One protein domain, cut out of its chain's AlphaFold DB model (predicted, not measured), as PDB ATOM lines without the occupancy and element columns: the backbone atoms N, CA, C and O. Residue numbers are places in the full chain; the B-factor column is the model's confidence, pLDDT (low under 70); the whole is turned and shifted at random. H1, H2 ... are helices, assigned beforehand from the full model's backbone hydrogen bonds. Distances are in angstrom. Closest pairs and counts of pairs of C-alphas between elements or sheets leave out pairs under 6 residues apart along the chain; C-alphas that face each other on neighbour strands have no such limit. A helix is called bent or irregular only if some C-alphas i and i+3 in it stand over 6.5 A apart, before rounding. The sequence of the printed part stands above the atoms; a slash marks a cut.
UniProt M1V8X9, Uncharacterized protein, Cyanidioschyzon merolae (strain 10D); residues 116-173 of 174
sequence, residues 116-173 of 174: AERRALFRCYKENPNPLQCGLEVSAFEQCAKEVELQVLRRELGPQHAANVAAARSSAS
ATOM      1  N   ALA A 116     -87.089 -40.585 -43.208       92.44
ATOM      2  CA  ALA A 116     -87.910 -40.323 -44.389       92.44
ATOM      3  C   ALA A 116     -87.566 -38.955 -44.998       92.44
ATOM      4  O   ALA A 116     -87.231 -38.869 -46.182       92.44
ATOM      5  N   GLU A 117     -87.529 -37.927 -44.159       94.88
ATOM      6  CA  GLU A 117     -87.212 -36.536 -44.480       94.88
ATOM      7  C   GLU A 117     -85.774 -36.429 -44.996       94.88
ATOM      8  O   GLU A 117     -85.524 -35.836 -46.044       94.88
ATOM      9  N   ARG A 118     -84.828 -37.120 -44.344       94.06
ATOM     10  CA  ARG A 118     -83.430 -37.198 -44.797       94.06
ATOM     11  C   ARG A 118     -83.309 -37.799 -46.198       94.06
ATOM     12  O   ARG A 118     -82.507 -37.334 -47.007       94.06
ATOM     13  N   ARG A 119     -84.085 -38.848 -46.500       94.81
ATOM     14  CA  ARG A 119     -84.087 -39.478 -47.831       94.81
ATOM     15  C   ARG A 119     -84.713 -38.572 -48.887       94.81
ATOM     16  O   ARG A 119     -84.199 -38.544 -50.003       94.81
ATOM     17  N   ALA A 120     -85.778 -37.848 -48.550       94.31
ATOM     18  CA  ALA A 120     -86.395 -36.869 -49.443       94.31
ATOM     19  C   ALA A 120     -85.426 -35.722 -49.770       94.31
ATOM     20  O   ALA A 120     -85.224 -35.412 -50.941       94.31
ATOM     21  N   LEU A 121     -84.727 -35.193 -48.760       95.25
ATOM     22  CA  LEU A 121     -83.717 -34.149 -48.931       95.25
ATOM     23  C   LEU A 121     -82.579 -34.580 -49.865       95.25
ATOM     24  O   LEU A 121     -82.248 -33.876 -50.817       95.25
ATOM     25  N   PHE A 122     -82.004 -35.766 -49.636       95.25
ATOM     26  CA  PHE A 122     -80.949 -36.273 -50.517       95.25
ATOM     27  C   PHE A 122     -81.437 -36.557 -51.931       95.25
ATOM     28  O   PHE A 122     -80.676 -36.381 -52.880       95.25
ATOM     29  N   ARG A 123     -82.688 -36.997 -52.082       95.94
ATOM     30  CA  ARG A 123     -83.284 -37.179 -53.402       95.94
ATOM     31  C   ARG A 123     -83.389 -35.843 -54.131       95.94
ATOM     32  O   ARG A 123     -82.909 -35.756 -55.255       95.94
ATOM     33  N   CYS A 124     -83.890 -34.803 -53.465       96.44
ATOM     34  CA  CYS A 124     -83.996 -33.480 -54.067       96.44
ATOM     35  C   CYS A 124     -82.629 -32.930 -54.498       96.44
ATOM     36  O   CYS A 124     -82.490 -32.494 -55.639       96.44
ATOM     37  N   TYR A 125     -81.599 -33.020 -53.649       96.38
ATOM     38  CA  TYR A 125     -80.250 -32.567 -54.021       96.38
ATOM     39  C   TYR A 125     -79.620 -33.378 -55.153       96.38
ATOM     40  O   TYR A 125     -78.778 -32.869 -55.887       96.38
ATOM     41  N   LYS A 126     -79.999 -34.650 -55.296       95.69
ATOM     42  CA  LYS A 126     -79.528 -35.485 -56.400       95.69
ATOM     43  C   LYS A 126     -80.197 -35.107 -57.721       95.69
ATOM     44  O   LYS A 126     -79.565 -35.206 -58.768       95.69
ATOM     45  N   GLU A 127     -81.466 -34.723 -57.670       95.56
ATOM     46  CA  GLU A 127     -82.272 -34.377 -58.843       95.56
ATOM     47  C   GLU A 127     -82.066 -32.920 -59.286       95.56
ATOM     48  O   GLU A 127     -82.199 -32.625 -60.473       95.56
ATOM     49  N   ASN A 128     -81.676 -32.026 -58.370       93.00
ATOM     50  CA  ASN A 128     -81.542 -30.595 -58.632       93.00
ATOM     51  C   ASN A 128     -80.103 -30.104 -58.387       93.00
ATOM     52  O   ASN A 128     -79.628 -30.137 -57.251       93.00
ATOM     53  N   PRO A 129     -79.406 -29.568 -59.410       89.62
ATOM     54  CA  PRO A 129     -78.061 -29.012 -59.245       89.62
ATOM     55  C   PRO A 129     -78.054 -27.687 -58.471       89.62
ATOM     56  O   PRO A 129     -77.019 -27.294 -57.937       89.62
ATOM     57  N   ASN A 130     -79.194 -26.987 -58.408       91.81
ATOM     58  CA  ASN A 130     -79.353 -25.797 -57.584       91.81
ATOM     59  C   ASN A 130     -79.940 -26.183 -56.211       91.81
ATOM     60  O   ASN A 130     -81.130 -26.494 -56.130       91.81
ATOM     61  N   PRO A 131     -79.162 -26.103 -55.117       88.25
ATOM     62  CA  PRO A 131     -79.611 -26.527 -53.792       88.25
ATOM     63  C   PRO A 131     -80.752 -25.672 -53.226       88.25
ATOM     64  O   PRO A 131     -81.489 -26.133 -52.358       88.25
ATOM     65  N   LEU A 132     -80.945 -24.447 -53.730       92.25
ATOM     66  CA  LEU A 132     -82.020 -23.557 -53.278       92.25
ATOM     67  C   LEU A 132     -83.418 -24.069 -53.654       92.25
ATOM     68  O   LEU A 132     -84.402 -23.657 -53.045       92.25
ATOM     69  N   GLN A 133     -83.517 -24.974 -54.632       93.38
ATOM     70  CA  GLN A 133     -84.793 -25.577 -55.029       93.38
ATOM     71  C   GLN A 133     -85.306 -26.602 -54.007       93.38
ATOM     72  O   GLN A 133     -86.498 -26.878 -53.988       93.38
ATOM     73  N   CYS A 134     -84.441 -27.098 -53.114       96.12
ATOM     74  CA  CYS A 134     -84.772 -28.103 -52.099       96.12
ATOM     75  C   CYS A 134     -85.197 -27.511 -50.749       96.12
ATOM     76  O   CYS A 134     -85.116 -28.173 -49.713       96.12
ATOM     77  N   GLY A 135     -85.603 -26.236 -50.722       94.94
ATOM     78  CA  GLY A 135     -85.922 -25.524 -49.482       94.94
ATOM     79  C   GLY A 135     -87.057 -26.165 -48.675       94.94
ATOM     80  O   GLY A 135     -87.017 -26.148 -47.444       94.94
ATOM     81  N   LEU A 136     -88.034 -26.781 -49.346       94.94
ATOM     82  CA  LEU A 136     -89.144 -27.474 -48.686       94.94
ATOM     83  C   LEU A 136     -88.660 -28.734 -47.957       94.94
ATOM     84  O   LEU A 136     -88.998 -28.945 -46.793       94.94
ATOM     85  N   GLU A 137     -87.819 -29.535 -48.605       96.38
ATOM     86  CA  GLU A 137     -87.237 -30.752 -48.043       96.38
ATOM     87  C   GLU A 137     -86.264 -30.433 -46.903       96.38
ATOM     88  O   GLU A 137     -86.223 -31.158 -45.905       96.38
ATOM     89  N   VAL A 138     -85.511 -29.332 -47.020       95.62
ATOM     90  CA  VAL A 138     -84.650 -28.824 -45.940       95.62
ATOM     91  C   VAL A 138     -85.495 -28.436 -44.729       95.62
ATOM     92  O   VAL A 138     -85.203 -28.885 -43.622       95.62
ATOM     93  N   SER A 139     -86.566 -27.663 -44.933       96.19
ATOM     94  CA  SER A 139     -87.460 -27.243 -43.847       96.19
ATOM     95  C   SER A 139     -88.140 -28.435 -43.171       96.19
ATOM     96  O   SER A 139     -88.265 -28.455 -41.949       96.19
ATOM     97  N   ALA A 140     -88.576 -29.435 -43.941       94.94
ATOM     98  CA  ALA A 140     -89.193 -30.643 -43.395       94.94
ATOM     99  C   ALA A 140     -88.202 -31.452 -42.540       94.94
ATOM    100  O   ALA A 140     -88.538 -31.901 -41.443       94.94
ATOM    101  N   PHE A 141     -86.956 -31.593 -43.005       96.31
ATOM    102  CA  PHE A 141     -85.907 -32.264 -42.237       96.31
ATOM    103  C   PHE A 141     -85.549 -31.503 -40.951       96.31
ATOM    104  O   PHE A 141     -85.411 -32.119 -39.894       96.31
ATOM    105  N   GLU A 142     -85.450 -30.174 -41.016       96.25
ATOM    106  CA  GLU A 142     -85.169 -29.327 -39.854       96.25
ATOM    107  C   GLU A 142     -86.276 -29.416 -38.793       96.25
ATOM    108  O   GLU A 142     -85.983 -29.539 -37.602       96.25
ATOM    109  N   GLN A 143     -87.546 -29.390 -39.209       96.50
ATOM    110  CA  GLN A 143     -88.684 -29.532 -38.295       96.50
ATOM    111  C   GLN A 143     -88.653 -30.877 -37.570       96.50
ATOM    112  O   GLN A 143     -88.733 -30.909 -36.342       96.50
ATOM    113  N   CYS A 144     -88.441 -31.969 -38.308       95.25
ATOM    114  CA  CYS A 144     -88.318 -33.286 -37.697       95.25
ATOM    115  C   CYS A 144     -87.141 -33.347 -36.705       95.25
ATOM    116  O   CYS A 144     -87.287 -33.868 -35.598       95.25
ATOM    117  N   ALA A 145     -85.983 -32.772 -37.050       93.69
ATOM    118  CA  ALA A 145     -84.821 -32.755 -36.162       93.69
ATOM    119  C   ALA A 145     -85.109 -32.015 -34.840       93.69
ATOM    120  O   ALA A 145     -84.780 -32.529 -33.767       93.69
ATOM    121  N   LYS A 146     -85.791 -30.864 -34.906       94.88
ATOM    122  CA  LYS A 146     -86.217 -30.102 -33.717       94.88
ATOM    123  C   LYS A 146     -87.197 -30.888 -32.848       94.88
ATOM    124  O   LYS A 146     -87.087 -30.873 -31.624       94.88
ATOM    125  N   GLU A 147     -88.149 -31.595 -33.451       93.31
ATOM    126  CA  GLU A 147     -89.091 -32.428 -32.695       93.31
ATOM    127  C   GLU A 147     -88.388 -33.567 -31.955       93.31
ATOM    128  O   GLU A 147     -88.713 -33.849 -30.801       93.31
ATOM    129  N   VAL A 148     -87.398 -34.196 -32.587       91.75
ATOM    130  CA  VAL A 148     -86.594 -35.256 -31.967       91.75
ATOM    131  C   VAL A 148     -85.778 -34.705 -30.802       91.75
ATOM    132  O   VAL A 148     -85.766 -35.313 -29.733       91.75
ATOM    133  N   GLU A 149     -85.153 -33.539 -30.968       90.00
ATOM    134  CA  GLU A 149     -84.422 -32.857 -29.898       90.00
ATOM    135  C   GLU A 149     -85.335 -32.559 -28.697       90.00
ATOM    136  O   GLU A 149     -85.011 -32.907 -27.559       90.00
ATOM    137  N   LEU A 150     -86.537 -32.028 -28.945       89.69
ATOM    138  CA  LEU A 150     -87.539 -31.796 -27.902       89.69
ATOM    139  C   LEU A 150     -87.997 -33.093 -27.221       89.69
ATOM    140  O   LEU A 150     -88.238 -33.103 -26.010       89.69
ATOM    141  N   GLN A 151     -88.128 -34.193 -27.965       86.19
ATOM    142  CA  GLN A 151     -88.476 -35.496 -27.395       86.19
ATOM    143  C   GLN A 151     -87.363 -36.053 -26.500       86.19
ATOM    144  O   GLN A 151     -87.670 -36.596 -25.437       86.19
ATOM    145  N   VAL A 152     -86.096 -35.907 -26.895       86.44
ATOM    146  CA  VAL A 152     -84.941 -36.313 -26.079       86.44
ATOM    147  C   VAL A 152     -84.885 -35.480 -24.802       86.44
ATOM    148  O   VAL A 152     -84.907 -36.047 -23.711       86.44
ATOM    149  N   LEU A 153     -84.957 -34.151 -24.923       86.75
ATOM    150  CA  LEU A 153     -84.992 -33.245 -23.772       86.75
ATOM    151  C   LEU A 153     -86.144 -33.581 -22.819       86.75
ATOM    152  O   LEU A 153     -85.952 -33.623 -21.608       86.75
ATOM    153  N   ARG A 154     -87.339 -33.888 -23.340       83.81
ATOM    154  CA  ARG A 154     -88.486 -34.300 -22.513       83.81
ATOM    155  C   ARG A 154     -88.249 -35.633 -21.804       83.81
ATOM    156  O   ARG A 154     -88.688 -35.786 -20.667       83.81
ATOM    157  N   ARG A 155     -87.592 -36.599 -22.449       79.81
ATOM    158  CA  ARG A 155     -87.265 -37.892 -21.823       79.81
ATOM    159  C   ARG A 155     -86.244 -37.740 -20.700       79.81
ATOM    160  O   ARG A 155     -86.385 -38.415 -19.687       79.81
ATOM    161  N   GLU A 156     -85.270 -36.850 -20.852       80.88
ATOM    162  CA  GLU A 156     -84.226 -36.633 -19.843       80.88
ATOM    163  C   GLU A 156     -84.683 -35.721 -18.697       80.88
ATOM    164  O   GLU A 156     -84.411 -35.999 -17.527       80.88
ATOM    165  N   LEU A 157     -85.433 -34.660 -19.008       76.44
ATOM    166  CA  LEU A 157     -85.909 -33.684 -18.023       76.44
ATOM    167  C   LEU A 157     -87.235 -34.089 -17.372       76.44
ATOM    168  O   LEU A 157     -87.533 -33.634 -16.271       76.44
ATOM    169  N   GLY A 158     -88.036 -34.946 -18.010       70.25
ATOM    170  CA  GLY A 158     -89.327 -35.411 -17.491       70.25
ATOM    171  C   GLY A 158     -89.244 -36.044 -16.093       70.25
ATOM    172  O   GLY A 158     -90.000 -35.632 -15.212       70.25
ATOM    173  N   PRO A 159     -88.311 -36.983 -15.841       74.12
ATOM    174  CA  PRO A 159     -88.114 -37.573 -14.518       74.12
ATOM    175  C   PRO A 159     -87.654 -36.550 -13.471       74.12
ATOM    176  O   PRO A 159     -88.141 -36.565 -12.344       74.12
ATOM    177  N   GLN A 160     -86.756 -35.632 -13.849       65.31
ATOM    178  CA  GLN A 160     -86.229 -34.603 -12.945       65.31
ATOM    179  C   GLN A 160     -87.302 -33.575 -12.570       65.31
ATOM    180  O   GLN A 160     -87.451 -33.208 -11.407       65.31
ATOM    181  N   HIS A 161     -88.100 -33.137 -13.544       63.62
ATOM    182  CA  HIS A 161     -89.183 -32.189 -13.317       63.62
ATOM    183  C   HIS A 161     -90.315 -32.818 -12.491       63.62
ATOM    184  O   HIS A 161     -90.828 -32.178 -11.575       63.62
ATOM    185  N   ALA A 162     -90.656 -34.090 -12.736       67.75
ATOM    186  CA  ALA A 162     -91.621 -34.829 -11.920       67.75
ATOM    187  C   ALA A 162     -91.155 -34.986 -10.462       67.75
ATOM    188  O   ALA A 162     -91.951 -34.786  -9.544       67.75
ATOM    189  N   ALA A 163     -89.868 -35.278 -10.240       74.31
ATOM    190  CA  ALA A 163     -89.284 -35.361  -8.903       74.31
ATOM    191  C   ALA A 163     -89.321 -34.009  -8.169       74.31
ATOM    192  O   ALA A 163     -89.730 -33.949  -7.010       74.31
ATOM    193  N   ASN A 164     -88.983 -32.916  -8.855       73.38
ATOM    194  CA  ASN A 164     -89.013 -31.570  -8.277       73.38
ATOM    195  C   ASN A 164     -90.440 -31.113  -7.932       73.38
ATOM    196  O   ASN A 164     -90.661 -30.511  -6.883       73.38
ATOM    197  N   VAL A 165     -91.429 -31.432  -8.774       75.75
ATOM    198  CA  VAL A 165     -92.847 -31.130  -8.504       75.75
ATOM    199  C   VAL A 165     -93.394 -31.975  -7.349       75.75
ATOM    200  O   VAL A 165     -94.174 -31.470  -6.542       75.75
ATOM    201  N   ALA A 166     -92.982 -33.241  -7.234       72.75
ATOM    202  CA  ALA A 166     -93.337 -34.086  -6.096       72.75
ATOM    203  C   ALA A 166     -92.745 -33.542  -4.785       72.75
ATOM    204  O   ALA A 166     -93.477 -33.389  -3.809       72.75
ATOM    205  N   ALA A 167     -91.465 -33.160  -4.793       75.06
ATOM    206  CA  ALA A 167     -90.799 -32.551  -3.643       75.06
ATOM    207  C   ALA A 167     -91.461 -31.225  -3.219       75.06
ATOM    208  O   ALA A 167     -91.728 -31.026  -2.036       75.06
ATOM    209  N   ALA A 168     -91.810 -30.362  -4.180       72.94
ATOM    210  CA  ALA A 168     -92.484 -29.089  -3.913       72.94
ATOM    211  C   ALA A 168     -93.906 -29.258  -3.334       72.94
ATOM    212  O   ALA A 168     -94.362 -28.427  -2.550       72.94
ATOM    213  N   ARG A 169     -94.619 -30.334  -3.702       71.44
ATOM    214  CA  ARG A 169     -95.935 -30.664  -3.126       71.44
ATOM    215  C   ARG A 169     -95.826 -31.159  -1.687       71.44
ATOM    216  O   ARG A 169     -96.646 -30.771  -0.861       71.44
ATOM    217  N   SER A 170     -94.812 -31.964  -1.377       70.19
ATOM    218  CA  SER A 170     -94.549 -32.413  -0.006       70.19
ATOM    219  C   SER A 170     -94.204 -31.247   0.925       70.19
ATOM    220  O   SER A 170     -94.757 -31.185   2.014       70.19
ATOM    221  N   SER A 171     -93.404 -30.274   0.475       67.25
ATOM    222  CA  SER A 171     -93.057 -29.085   1.275       67.25
ATOM    223  C   SER A 171     -94.184 -28.057   1.436       67.25
ATOM    224  O   SER A 171     -94.052 -27.132   2.223       67.25
ATOM    225  N   ALA A 172     -95.263 -28.163   0.656       61.94
ATOM    226  CA  ALA A 172     -96.430 -27.278   0.749       61.94
ATOM    227  C   ALA A 172     -97.561 -27.866   1.618       61.94
ATOM    228  O   ALA A 172     -98.616 -27.247   1.743       61.94
ATOM    229  N   SER A 173     -97.364 -29.078   2.152       55.97
ATOM    230  CA  SER A 173     -98.349 -29.823   2.953       55.97
ATOM    231  C   SER A 173     -98.013 -29.857   4.454       55.97
ATOM    232  O   SER A 173     -98.751 -30.482   5.215       55.97
TER     233      SER A 173
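What this domain is: This is residues 116 to 173 of the 174 residues of an uncharacterized protein of Cyanidioschyzon merolae (strain 10D) (UniProt M1V8X9). A lopsided helical hairpin: the short helix H1 folds back along the first part of one very long helix, H2, whose remaining part sticks out as a single arm, residues 146 to 170. This arm, continued by the end residues 171 to 173, makes most of the length of the rod, which spans 65 by 15 by 9 A. The printed part has 58 residues, with two named helices in the order H1, H2 and no named strand; the class is all helix. The whole is extended, with a radius of gyration of the C-alphas of 20.0 A.

Where its parts are: H1 is residues 116 to 127 and begins with C-alpha 116 at (-87.910, -40.323, -44.389). Its length from first to last C-alpha is 16.6 A. H2 is residues 131 to 170, from C-alpha 131 at (-79.611, -26.527, -53.792) to C-alpha 170 at (-94.549, -32.413, -0.006), a length of 56.1 A. H2 is irregular, with the C-alphas of residues 133 and 136 7.9 A apart, and it has a kink of 44 degrees near residue 138.

How they stand to each other: H1 and H2 form a helical hairpin, two helices that follow each other and run opposite ways, here at a shallow tilt of 19 degrees. They touch, with 14 pairs of C-alphas within 8 A; the closest C-alphas are those of Leu 121 and Glu 137, 5.0 A apart. H2 touches H1 with residues 131 to 144 alone. Every O i to N i+4 pair is within hydrogen-bond range in H1, and 31 of 36 are in H2.

The domain as a whole: The two C-alphas farthest apart are those of Pro 129 and Ser 173, at 65.4 A. Residues 146 to 173 stand free, of which 146 to 170 belong to H2; the body without them spans 24 by 15 by 8 A. The printed part has no cut, and the link from H1 to H2 is tight. The mean pLDDT of the printed part is 86.0, with residues 160 to 162 and 171 to 173 under 70.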